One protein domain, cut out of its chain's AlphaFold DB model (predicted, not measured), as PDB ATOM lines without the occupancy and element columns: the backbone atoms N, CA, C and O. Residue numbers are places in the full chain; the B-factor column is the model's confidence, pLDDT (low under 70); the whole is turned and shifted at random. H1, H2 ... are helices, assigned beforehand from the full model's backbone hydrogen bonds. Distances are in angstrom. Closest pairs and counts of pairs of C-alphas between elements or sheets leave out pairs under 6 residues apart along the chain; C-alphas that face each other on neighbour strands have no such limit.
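Overview. This is residues 62 to 126 of the 280 residues of an uncharacterized protein of Novosphingobium sp. ES2-1 (UniProt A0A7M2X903). One long helix, H3, makes the long axis; the shorter H1 packs on it at a slant, and H2 stands crosswise near the end where H3 begins, like the bar of a loose T. H1 and H2 do not meet, and residues 79 to 84, from the link between them into H2, stick out. The printed part has 65 residues with three named helices, in the order H1, H2, H3, and no named strand; its class is all helix. It is only just loose, close to compact, with a radius of gyration of the C-alphas of 13.0 A, and elongated, spanning 42 by 25 by 18 A.

Arrangement. Start from H3, residues 106 to 123, the longest helix. H1, residues 62 to 73, touches it; look at Ala 71 and Gln 114, whose C-alphas are the closest, 4.5 A apart. Their lines stand at a steep tilt of 51 degrees, and they run opposite ways. H2, residues 82 to 96, only just touches H3, with 3 pairs of C-alphas within 8 A, through residues 88 to 92 of H2 and residue 106 of H3 alone. The closest C-alphas there are those of Arg 89 and Trp 106, 6.7 A apart, and the two lines are about perpendicular, at 78 degrees. H1 and H2 are apart. In H1, H2 and H3, every O i to N i+4 pair is within hydrogen-bond range.

Along the chain. Find C-alpha 106 at (-33.412, -37.013, -35.288); from there H3 runs 26.0 A to C-alpha 123 at (-58.872, -41.624, -33.083). H1 begins at C-alpha 62, (-54.156, -34.280, -46.141), and is 16.2 A long to C-alpha 73. H2 runs 20.7 A from C-alpha 82 to C-alpha 96.

Size, cuts and confidence. Look for the two C-alphas farthest apart at Ser 101 and Pro 126, 42.4 A. The printed part has no cut, and both links, H1 to H2 and H2 to H3, are short. The mean pLDDT of the printed part is 88.6, and no printed residue is under 70.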
ATOM      1  N   ARG A  62     -55.537 -34.723 -46.368       85.56
ATOM      2  CA  ARG A  62     -54.156 -34.280 -46.141       85.56
ATOM      3  C   ARG A  62     -53.624 -34.692 -44.769       85.56
ATOM      4  O   ARG A  62     -52.487 -35.141 -44.687       85.56
ATOM      5  N   GLU A  63     -54.405 -34.528 -43.700       87.56
ATOM      6  CA  GLU A  63     -53.984 -34.956 -42.356       87.56
ATOM      7  C   GLU A  63     -53.842 -36.474 -42.269       87.56
ATOM      8  O   GLU A  63     -52.874 -36.956 -41.685       87.56
ATOM      9  N   ARG A  64     -54.771 -37.226 -42.877       90.25
ATOM     10  CA  ARG A  64     -54.699 -38.687 -42.939       90.25
ATOM     11  C   ARG A  64     -53.458 -39.143 -43.705       90.25
ATOM     12  O   ARG A  64     -52.692 -39.919 -43.154       90.25
ATOM     13  N   ALA A  65     -53.212 -38.612 -44.904       87.31
ATOM     14  CA  ALA A  65     -52.040 -38.971 -45.704       87.31
ATOM     15  C   ALA A  65     -50.711 -38.642 -44.994       87.31
ATOM     16  O   ALA A  65     -49.768 -39.426 -45.057       87.31
ATOM     17  N   LEU A  66     -50.639 -37.510 -44.279       88.50
ATOM     18  CA  LEU A  66     -49.472 -37.165 -43.459       88.50
ATOM     19  C   LEU A  66     -49.294 -38.128 -42.279       88.50
ATOM     20  O   LEU A  66     -48.178 -38.575 -42.032       88.50
ATOM     21  N   ALA A  67     -50.375 -38.486 -41.579       90.38
ATOM     22  CA  ALA A  67     -50.312 -39.427 -40.465       90.38
ATOM     23  C   ALA A  67     -49.984 -40.861 -40.926       90.38
ATOM     24  O   ALA A  67     -49.193 -41.542 -40.283       90.38
ATOM     25  N   GLU A  68     -50.525 -41.323 -42.052       90.44
ATOM     26  CA  GLU A  68     -50.154 -42.610 -42.659       90.44
ATOM     27  C   GLU A  68     -48.665 -42.631 -43.027       90.44
ATOM     28  O   GLU A  68     -47.962 -43.591 -42.707       90.44
ATOM     29  N   TRP A  69     -48.157 -41.543 -43.612       88.38
ATOM     30  CA  TRP A  69     -46.742 -41.417 -43.950       88.38
ATOM     31  C   TRP A  69     -45.835 -41.392 -42.711       88.38
ATOM     32  O   TRP A  69     -44.892 -42.177 -42.648       88.38
ATOM     33  N   ASP A  70     -46.136 -40.574 -41.694       88.69
ATOM     34  CA  ASP A  70     -45.370 -40.527 -40.435       88.69
ATOM     35  C   ASP A  70     -45.433 -41.865 -39.667       88.69
ATOM     36  O   ASP A  70     -44.445 -42.278 -39.052       88.69
ATOM     37  N   ALA A  71     -46.569 -42.576 -39.719       89.38
ATOM     38  CA  ALA A  71     -46.739 -43.884 -39.086       89.38
ATOM     39  C   ALA A  71     -45.833 -44.964 -39.705       89.38
ATOM     40  O   ALA A  71     -45.282 -45.776 -38.955       89.38
ATOM     41  N   ILE A  72     -45.662 -44.940 -41.035       86.25
ATOM     42  CA  ILE A  72     -44.788 -45.847 -41.801       86.25
ATOM     43  C   ILE A  72     -43.319 -45.423 -41.683       86.25
ATOM     44  O   ILE A  72     -42.464 -46.243 -41.360       86.25
ATOM     45  N   ALA A  73     -43.012 -44.138 -41.890       82.56
ATOM     46  CA  ALA A  73     -41.643 -43.617 -41.899       82.56
ATOM     47  C   ALA A  73     -40.894 -43.888 -40.581       82.56
ATOM     48  O   ALA A  73     -39.680 -44.078 -40.589       82.56
ATOM     49  N   GLY A  74     -41.611 -43.946 -39.453       79.69
ATOM     50  CA  GLY A  74     -41.030 -44.296 -38.158       79.69
ATOM     51  C   GLY A  74     -40.673 -45.779 -37.955       79.69
ATOM     52  O   GLY A  74     -39.954 -46.082 -37.003       79.69
ATOM     53  N   GLU A  75     -41.159 -46.705 -38.793       83.00
ATOM     54  CA  GLU A  75     -40.912 -48.153 -38.629       83.00
ATOM     55  C   GLU A  75     -39.525 -48.580 -39.113       83.00
ATOM     56  O   GLU A  75     -38.940 -49.484 -38.521       83.00
ATOM     57  N   ASP A  76     -38.977 -47.897 -40.121       84.25
ATOM     58  CA  ASP A  76     -37.759 -48.323 -40.826       84.25
ATOM     59  C   ASP A  76     -36.592 -47.316 -40.709       84.25
ATOM     60  O   ASP A  76     -35.675 -47.260 -41.525       84.25
ATOM     61  N   LEU A  77     -36.590 -46.507 -39.640       84.81
ATOM     62  CA  LEU A  77     -35.558 -45.488 -39.359       84.81
ATOM     63  C   LEU A  77     -34.137 -46.058 -39.183       84.81
ATOM     64  O   LEU A  77     -33.170 -45.296 -39.105       84.81
ATOM     65  N   ASP A  78     -34.003 -47.378 -39.051       85.00
ATOM     66  CA  ASP A  78     -32.731 -48.076 -38.866       85.00
ATOM     67  C   ASP A  78     -32.150 -48.650 -40.177       85.00
ATOM     68  O   ASP A  78     -30.969 -48.996 -40.183       85.00
ATOM     69  N   SER A  79     -32.910 -48.672 -41.286       85.12
ATOM     70  CA  SER A  79     -32.433 -49.130 -42.607       85.12
ATOM     71  C   SER A  79     -31.993 -48.004 -43.556       85.12
ATOM     72  O   SER A  79     -31.403 -48.282 -44.604       85.12
ATOM     73  N   ILE A  80     -32.272 -46.738 -43.216       85.94
ATOM     74  CA  ILE A  80     -32.012 -45.612 -44.121       85.94
ATOM     75  C   ILE A  80     -30.519 -45.444 -44.436       85.94
ATOM     76  O   ILE A  80     -29.644 -45.658 -43.594       85.94
ATOM     77  N   SER A  81     -30.224 -45.011 -45.662       89.56
ATOM     78  CA  SER A  81     -28.852 -44.728 -46.095       89.56
ATOM     79  C   SER A  81     -28.269 -43.478 -45.425       89.56
ATOM     80  O   SER A  81     -28.998 -42.581 -44.995       89.56
ATOM     81  N   ALA A  82     -26.936 -43.383 -45.390       89.62
ATOM     82  CA  ALA A  82     -26.233 -42.231 -44.822       89.62
ATOM     83  C   ALA A  82     -26.609 -40.902 -45.508       89.62
ATOM     84  O   ALA A  82     -26.744 -39.888 -44.827       89.62
ATOM     85  N   ASP A  83     -26.845 -40.911 -46.824       89.94
ATOM     86  CA  ASP A  83     -27.272 -39.726 -47.577       89.94
ATOM     87  C   ASP A  83     -28.694 -39.288 -47.182       89.94
ATOM     88  O   ASP A  83     -28.955 -38.097 -47.004       89.94
ATOM     89  N   GLN A  84     -29.607 -40.242 -46.961       86.94
ATOM     90  CA  GLN A  84     -30.956 -39.961 -46.452       86.94
ATOM     91  C   GLN A  84     -30.924 -39.441 -45.010       86.94
ATOM     92  O   GLN A  84     -31.622 -38.476 -44.703       86.94
ATOM     93  N   GLU A  85     -30.102 -40.028 -44.130       89.25
ATOM     94  CA  GLU A  85     -29.901 -39.512 -42.768       89.25
ATOM     95  C   GLU A  85     -29.370 -38.074 -42.802       89.25
ATOM     96  O   GLU A  85     -29.847 -37.212 -42.058       89.25
ATOM     97  N   TRP A  86     -28.397 -37.807 -43.672       89.50
ATOM     98  CA  TRP A  86     -27.797 -36.491 -43.827       89.50
ATOM     99  C   TRP A  86     -28.839 -35.457 -44.296       89.50
ATOM    100  O   TRP A  86     -28.937 -34.377 -43.709       89.50
ATOM    101  N   GLU A  87     -29.682 -35.797 -45.277       88.69
ATOM    102  CA  GLU A  87     -30.731 -34.905 -45.797       88.69
ATOM    103  C   GLU A  87     -31.861 -34.666 -44.775       88.69
ATOM    104  O   GLU A  87     -32.328 -33.537 -44.608       88.69
ATOM    105  N   ILE A  88     -32.248 -35.695 -44.009       86.38
ATOM    106  CA  ILE A  88     -33.191 -35.566 -42.884       86.38
ATOM    107  C   ILE A  88     -32.632 -34.616 -41.816       86.38
ATOM    108  O   ILE A  88     -33.337 -33.718 -41.345       86.38
ATOM    109  N   ARG A  89     -31.353 -34.779 -41.454       90.06
ATOM    110  CA  ARG A  89     -30.661 -33.888 -40.513       90.06
ATOM    111  C   ARG A  89     -30.558 -32.456 -41.048       90.06
ATOM    112  O   ARG A  89     -30.709 -31.538 -40.247       90.06
ATOM    113  N   ARG A  90     -30.354 -32.246 -42.359       91.69
ATOM    114  CA  ARG A  90     -30.418 -30.911 -42.995       91.69
ATOM    115  C   ARG A  90     -31.805 -30.297 -42.816       91.69
ATOM    116  O   ARG A  90     -31.909 -29.246 -42.201       91.69
ATOM    117  N   SER A  91     -32.860 -30.989 -43.243       89.25
ATOM    118  CA  SER A  91     -34.240 -30.479 -43.188       89.25
ATOM    119  C   SER A  91     -34.715 -30.125 -41.768       89.25
ATOM    120  O   SER A  91     -35.344 -29.086 -41.560       89.25
ATOM    121  N   ILE A  92     -34.385 -30.947 -40.763       86.00
ATOM    122  CA  ILE A  92     -34.672 -30.622 -39.355       86.00
ATOM    123  C   ILE A  92     -33.790 -29.459 -38.877       86.00
ATOM    124  O   ILE A  92     -34.273 -28.575 -38.171       86.00
ATOM    125  N   GLY A  93     -32.512 -29.443 -39.264       90.50
ATOM    126  CA  GLY A  93     -31.568 -28.381 -38.926       90.50
ATOM    127  C   GLY A  93     -32.045 -27.015 -39.408       90.50
ATOM    128  O   GLY A  93     -32.135 -26.087 -38.606       90.50
ATOM    129  N   ASP A  94     -32.476 -26.925 -40.666       92.12
ATOM    130  CA  ASP A  94     -33.018 -25.710 -41.281       92.12
ATOM    131  C   ASP A  94     -34.255 -25.182 -40.527       92.12
ATOM    132  O   ASP A  94     -34.391 -23.977 -40.323       92.12
ATOM    133  N   GLN A  95     -35.131 -26.072 -40.035       87.00
ATOM    134  CA  GLN A  95     -36.294 -25.701 -39.209       87.00
ATOM    135  C   GLN A  95     -35.913 -25.213 -37.801       87.00
ATOM    136  O   GLN A  95     -36.667 -24.454 -37.190       87.00
ATOM    137  N   MET A  96     -34.769 -25.654 -37.271       86.00
ATOM    138  CA  MET A  96     -34.302 -25.341 -35.914       86.00
ATOM    139  C   MET A  96     -33.199 -24.269 -35.870       86.00
ATOM    140  O   MET A  96     -32.784 -23.878 -34.780       86.00
ATOM    141  N   GLY A  97     -32.706 -23.801 -37.022       91.88
ATOM    142  CA  GLY A  97     -31.535 -22.921 -37.112       91.88
ATOM    143  C   GLY A  97     -30.215 -23.606 -36.724       91.88
ATOM    144  O   GLY A  97     -29.302 -22.945 -36.231       91.88
ATOM    145  N   LEU A  98     -30.123 -24.927 -36.901       92.75
ATOM    146  CA  LEU A  98     -28.992 -25.771 -36.503       92.75
ATOM    147  C   LEU A  98     -28.304 -26.393 -37.723       92.75
ATOM    148  O   LEU A  98     -28.953 -26.746 -38.703       92.75
ATOM    149  N   ALA A  99     -26.990 -26.615 -37.648       91.44
ATOM    150  CA  ALA A  99     -26.291 -27.390 -38.670       91.44
ATOM    151  C   ALA A  99     -26.712 -28.880 -38.623       91.44
ATOM    152  O   ALA A  99     -26.980 -29.395 -37.532       91.44
ATOM    153  N   PRO A 100     -26.679 -29.634 -39.745       89.38
ATOM    154  CA  PRO A 100     -27.078 -31.051 -39.776       89.38
ATOM    155  C   PRO A 100     -26.342 -31.929 -38.742       89.38
ATOM    156  O   PRO A 100     -26.911 -32.843 -38.144       89.38
ATOM    157  N   SER A 101     -25.068 -31.622 -38.478       89.19
ATOM    158  CA  SER A 101     -24.226 -32.299 -37.480       89.19
ATOM    159  C   SER A 101     -24.646 -32.050 -36.023       89.19
ATOM    160  O   SER A 101     -24.273 -32.819 -35.136       89.19
ATOM    161  N   GLN A 102     -25.426 -31.000 -35.763       90.75
ATOM    162  CA  GLN A 102     -25.954 -30.659 -34.440       90.75
ATOM    163  C   GLN A 102     -27.314 -31.319 -34.168       90.75
ATOM    164  O   GLN A 102     -27.703 -31.430 -33.006       90.75
ATOM    165  N   VAL A 103     -28.010 -31.821 -35.200       89.31
ATOM    166  CA  VAL A 103     -29.298 -32.533 -35.077       89.31
ATOM    167  C   VAL A 103     -29.082 -33.980 -34.614       89.31
ATOM    168  O   VAL A 103     -29.337 -34.962 -35.317       89.31
ATOM    169  N   ASN A 104     -28.564 -34.121 -33.399       83.12
ATOM    170  CA  ASN A 104     -28.365 -35.410 -32.752       83.12
ATOM    171  C   ASN A 104     -29.659 -35.832 -32.051       83.12
ATOM    172  O   ASN A 104     -30.194 -35.096 -31.228       83.12
ATOM    173  N   GLY A 105     -30.174 -37.012 -32.409       84.94
ATOM    174  CA  GLY A 105     -31.485 -37.486 -31.953       84.94
ATOM    175  C   GLY A 105     -32.627 -37.341 -32.966       84.94
ATOM    176  O   GLY A 105     -33.773 -37.554 -32.596       84.94
ATOM    177  N   TRP A 106     -32.363 -37.060 -34.250       85.75
ATOM    178  CA  TRP A 106     -33.412 -37.013 -35.288       85.75
ATOM    179  C   TRP A 106     -34.341 -38.252 -35.289       85.75
ATOM    180  O   TRP A 106     -35.548 -38.117 -35.491       85.75
ATOM    181  N   LYS A 107     -33.817 -39.448 -34.962       90.06
ATOM    182  CA  LYS A 107     -34.609 -40.685 -34.809       90.06
ATOM    183  C   LYS A 107     -35.689 -40.591 -33.724       90.06
ATOM    184  O   LYS A 107     -36.767 -41.146 -33.915       90.06
ATOM    185  N   SER A 108     -35.447 -39.912 -32.597       89.25
ATOM    186  CA  SER A 108     -36.468 -39.777 -31.544       89.25
ATOM    187  C   SER A 108     -37.575 -38.803 -31.946       89.25
ATOM    188  O   SER A 108     -38.732 -39.047 -31.613       89.25
ATOM    189  N   ILE A 109     -37.253 -37.770 -32.734       86.25
ATOM    190  CA  ILE A 109     -38.242 -36.853 -33.324       86.25
ATOM    191  C   ILE A 109     -39.194 -37.630 -34.244       86.25
ATOM    192  O   ILE A 109     -40.410 -37.501 -34.110       86.25
ATOM    193  N   TYR A 110     -38.665 -38.485 -35.125       85.81
ATOM    194  CA  TYR A 110     -39.502 -39.324 -35.989       85.81
ATOM    195  C   TYR A 110     -40.299 -40.380 -35.215       85.81
ATOM    196  O   TYR A 110     -41.480 -40.544 -35.500       85.81
ATOM    197  N   LYS A 111     -39.731 -41.034 -34.190       89.81
ATOM    198  CA  LYS A 111     -40.497 -41.961 -33.330       89.81
ATOM    199  C   LYS A 111     -41.637 -41.258 -32.576       89.81
ATOM    200  O   LYS A 111     -42.726 -41.811 -32.478       89.81
ATOM    201  N   ALA A 112     -41.433 -40.022 -32.115       89.38
ATOM    202  CA  ALA A 112     -42.494 -39.228 -31.491       89.38
ATOM    203  C   ALA A 112     -43.604 -38.841 -32.489       89.38
ATOM    204  O   ALA A 112     -44.785 -38.981 -32.171       89.38
ATOM    205  N   ARG A 113     -43.240 -38.420 -33.713       89.25
ATOM    206  CA  ARG A 113     -44.210 -38.162 -34.799       89.25
ATOM    207  C   ARG A 113     -44.988 -39.419 -35.170       89.25
ATOM    208  O   ARG A 113     -46.207 -39.363 -35.267       89.25
ATOM    209  N   GLN A 114     -44.306 -40.554 -35.287       92.44
ATOM    210  CA  GLN A 114     -44.912 -41.851 -35.563       92.44
ATOM    211  C   GLN A 114     -45.940 -42.248 -34.497       92.44
ATOM    212  O   GLN A 114     -47.040 -42.685 -34.832       92.44
ATOM    213  N   GLU A 115     -45.608 -42.099 -33.211       93.25
ATOM    214  CA  GLU A 115     -46.540 -42.415 -32.127       93.25
ATOM    215  C   GLU A 115     -47.754 -41.475 -32.141       93.25
ATOM    216  O   GLU A 115     -48.895 -41.931 -32.034       93.25
ATOM    217  N   GLN A 116     -47.531 -40.172 -32.346       92.69
ATOM    218  CA  GLN A 116     -48.608 -39.197 -32.509       92.69
ATOM    219  C   GLN A 116     -49.502 -39.545 -33.708       92.69
ATOM    220  O   GLN A 116     -50.725 -39.542 -33.580       92.69
ATOM    221  N   ALA A 117     -48.916 -39.899 -34.848       92.94
ATOM    222  CA  ALA A 117     -49.630 -40.288 -36.054       92.94
ATOM    223  C   ALA A 117     -50.458 -41.568 -35.859       92.94
ATOM    224  O   ALA A 117     -51.636 -41.599 -36.212       92.94
ATOM    225  N   LYS A 118     -49.898 -42.592 -35.203       93.88
ATOM    226  CA  LYS A 118     -50.623 -43.824 -34.846       93.88
ATOM    227  C   LYS A 118     -51.809 -43.544 -33.916       93.88
ATOM    228  O   LYS A 118     -52.878 -44.115 -34.123       93.88
ATOM    229  N   ARG A 119     -51.674 -42.618 -32.955       93.00
ATOM    230  CA  ARG A 119     -52.801 -42.153 -32.120       93.00
ATOM    231  C   ARG A 119     -53.863 -41.414 -32.946       93.00
ATOM    232  O   ARG A 119     -55.041 -41.728 -32.814       93.00
ATOM    233  N   LEU A 120     -53.462 -40.497 -33.832       92.62
ATOM    234  CA  LEU A 120     -54.377 -39.758 -34.716       92.62
ATOM    235  C   LEU A 120     -55.180 -40.683 -35.642       92.62
ATOM    236  O   LEU A 120     -56.378 -40.474 -35.823       92.62
ATOM    237  N   LEU A 121     -54.542 -41.708 -36.211       92.25
ATOM    238  CA  LEU A 121     -55.212 -42.703 -37.053       92.25
ATOM    239  C   LEU A 121     -56.169 -43.587 -36.242       92.25
ATOM    240  O   LEU A 121     -57.267 -43.875 -36.715       92.25
ATOM    241  N   ALA A 122     -55.808 -43.960 -35.010       90.62
ATOM    242  CA  ALA A 122     -56.705 -44.688 -34.112       90.62
ATOM    243  C   ALA A 122     -57.942 -43.851 -33.720       90.62
ATOM    244  O   ALA A 122     -59.062 -44.336 -33.848       90.62
ATOM    245  N   GLU A 123     -57.768 -42.576 -33.344       89.50
ATOM    246  CA  GLU A 123     -58.872 -41.624 -33.083       89.50
ATOM    247  C   GLU A 123     -59.793 -41.422 -34.299       89.50
ATOM    248  O   GLU A 123     -60.969 -41.083 -34.147       89.50
ATOM    249  N   ALA A 124     -59.242 -41.582 -35.505       90.50
ATOM    250  CA  ALA A 124     -59.930 -41.386 -36.776       90.50
ATOM    251  C   ALA A 124     -60.443 -42.677 -37.427       90.50
ATOM    252  O   ALA A 124     -61.012 -42.627 -38.525       90.50
ATOM    253  N   THR A 125     -60.242 -43.822 -36.774       88.94
ATOM    254  CA  THR A 125     -60.805 -45.099 -37.204       88.94
ATOM    255  C   THR A 125     -62.289 -45.104 -36.832       88.94
ATOM    256  O   THR A 125     -62.613 -44.958 -35.652       88.94
ATOM    257  N   PRO A 126     -63.214 -45.230 -37.801       85.56
ATOM    258  CA  PRO A 126     -64.632 -45.296 -37.482       85.56
ATOM    259  C   PRO A 126     -64.930 -46.594 -36.711       85.56
ATOM    260  O   PRO A 126     -64.380 -47.644 -37.060       85.56
TER     261      PRO A 126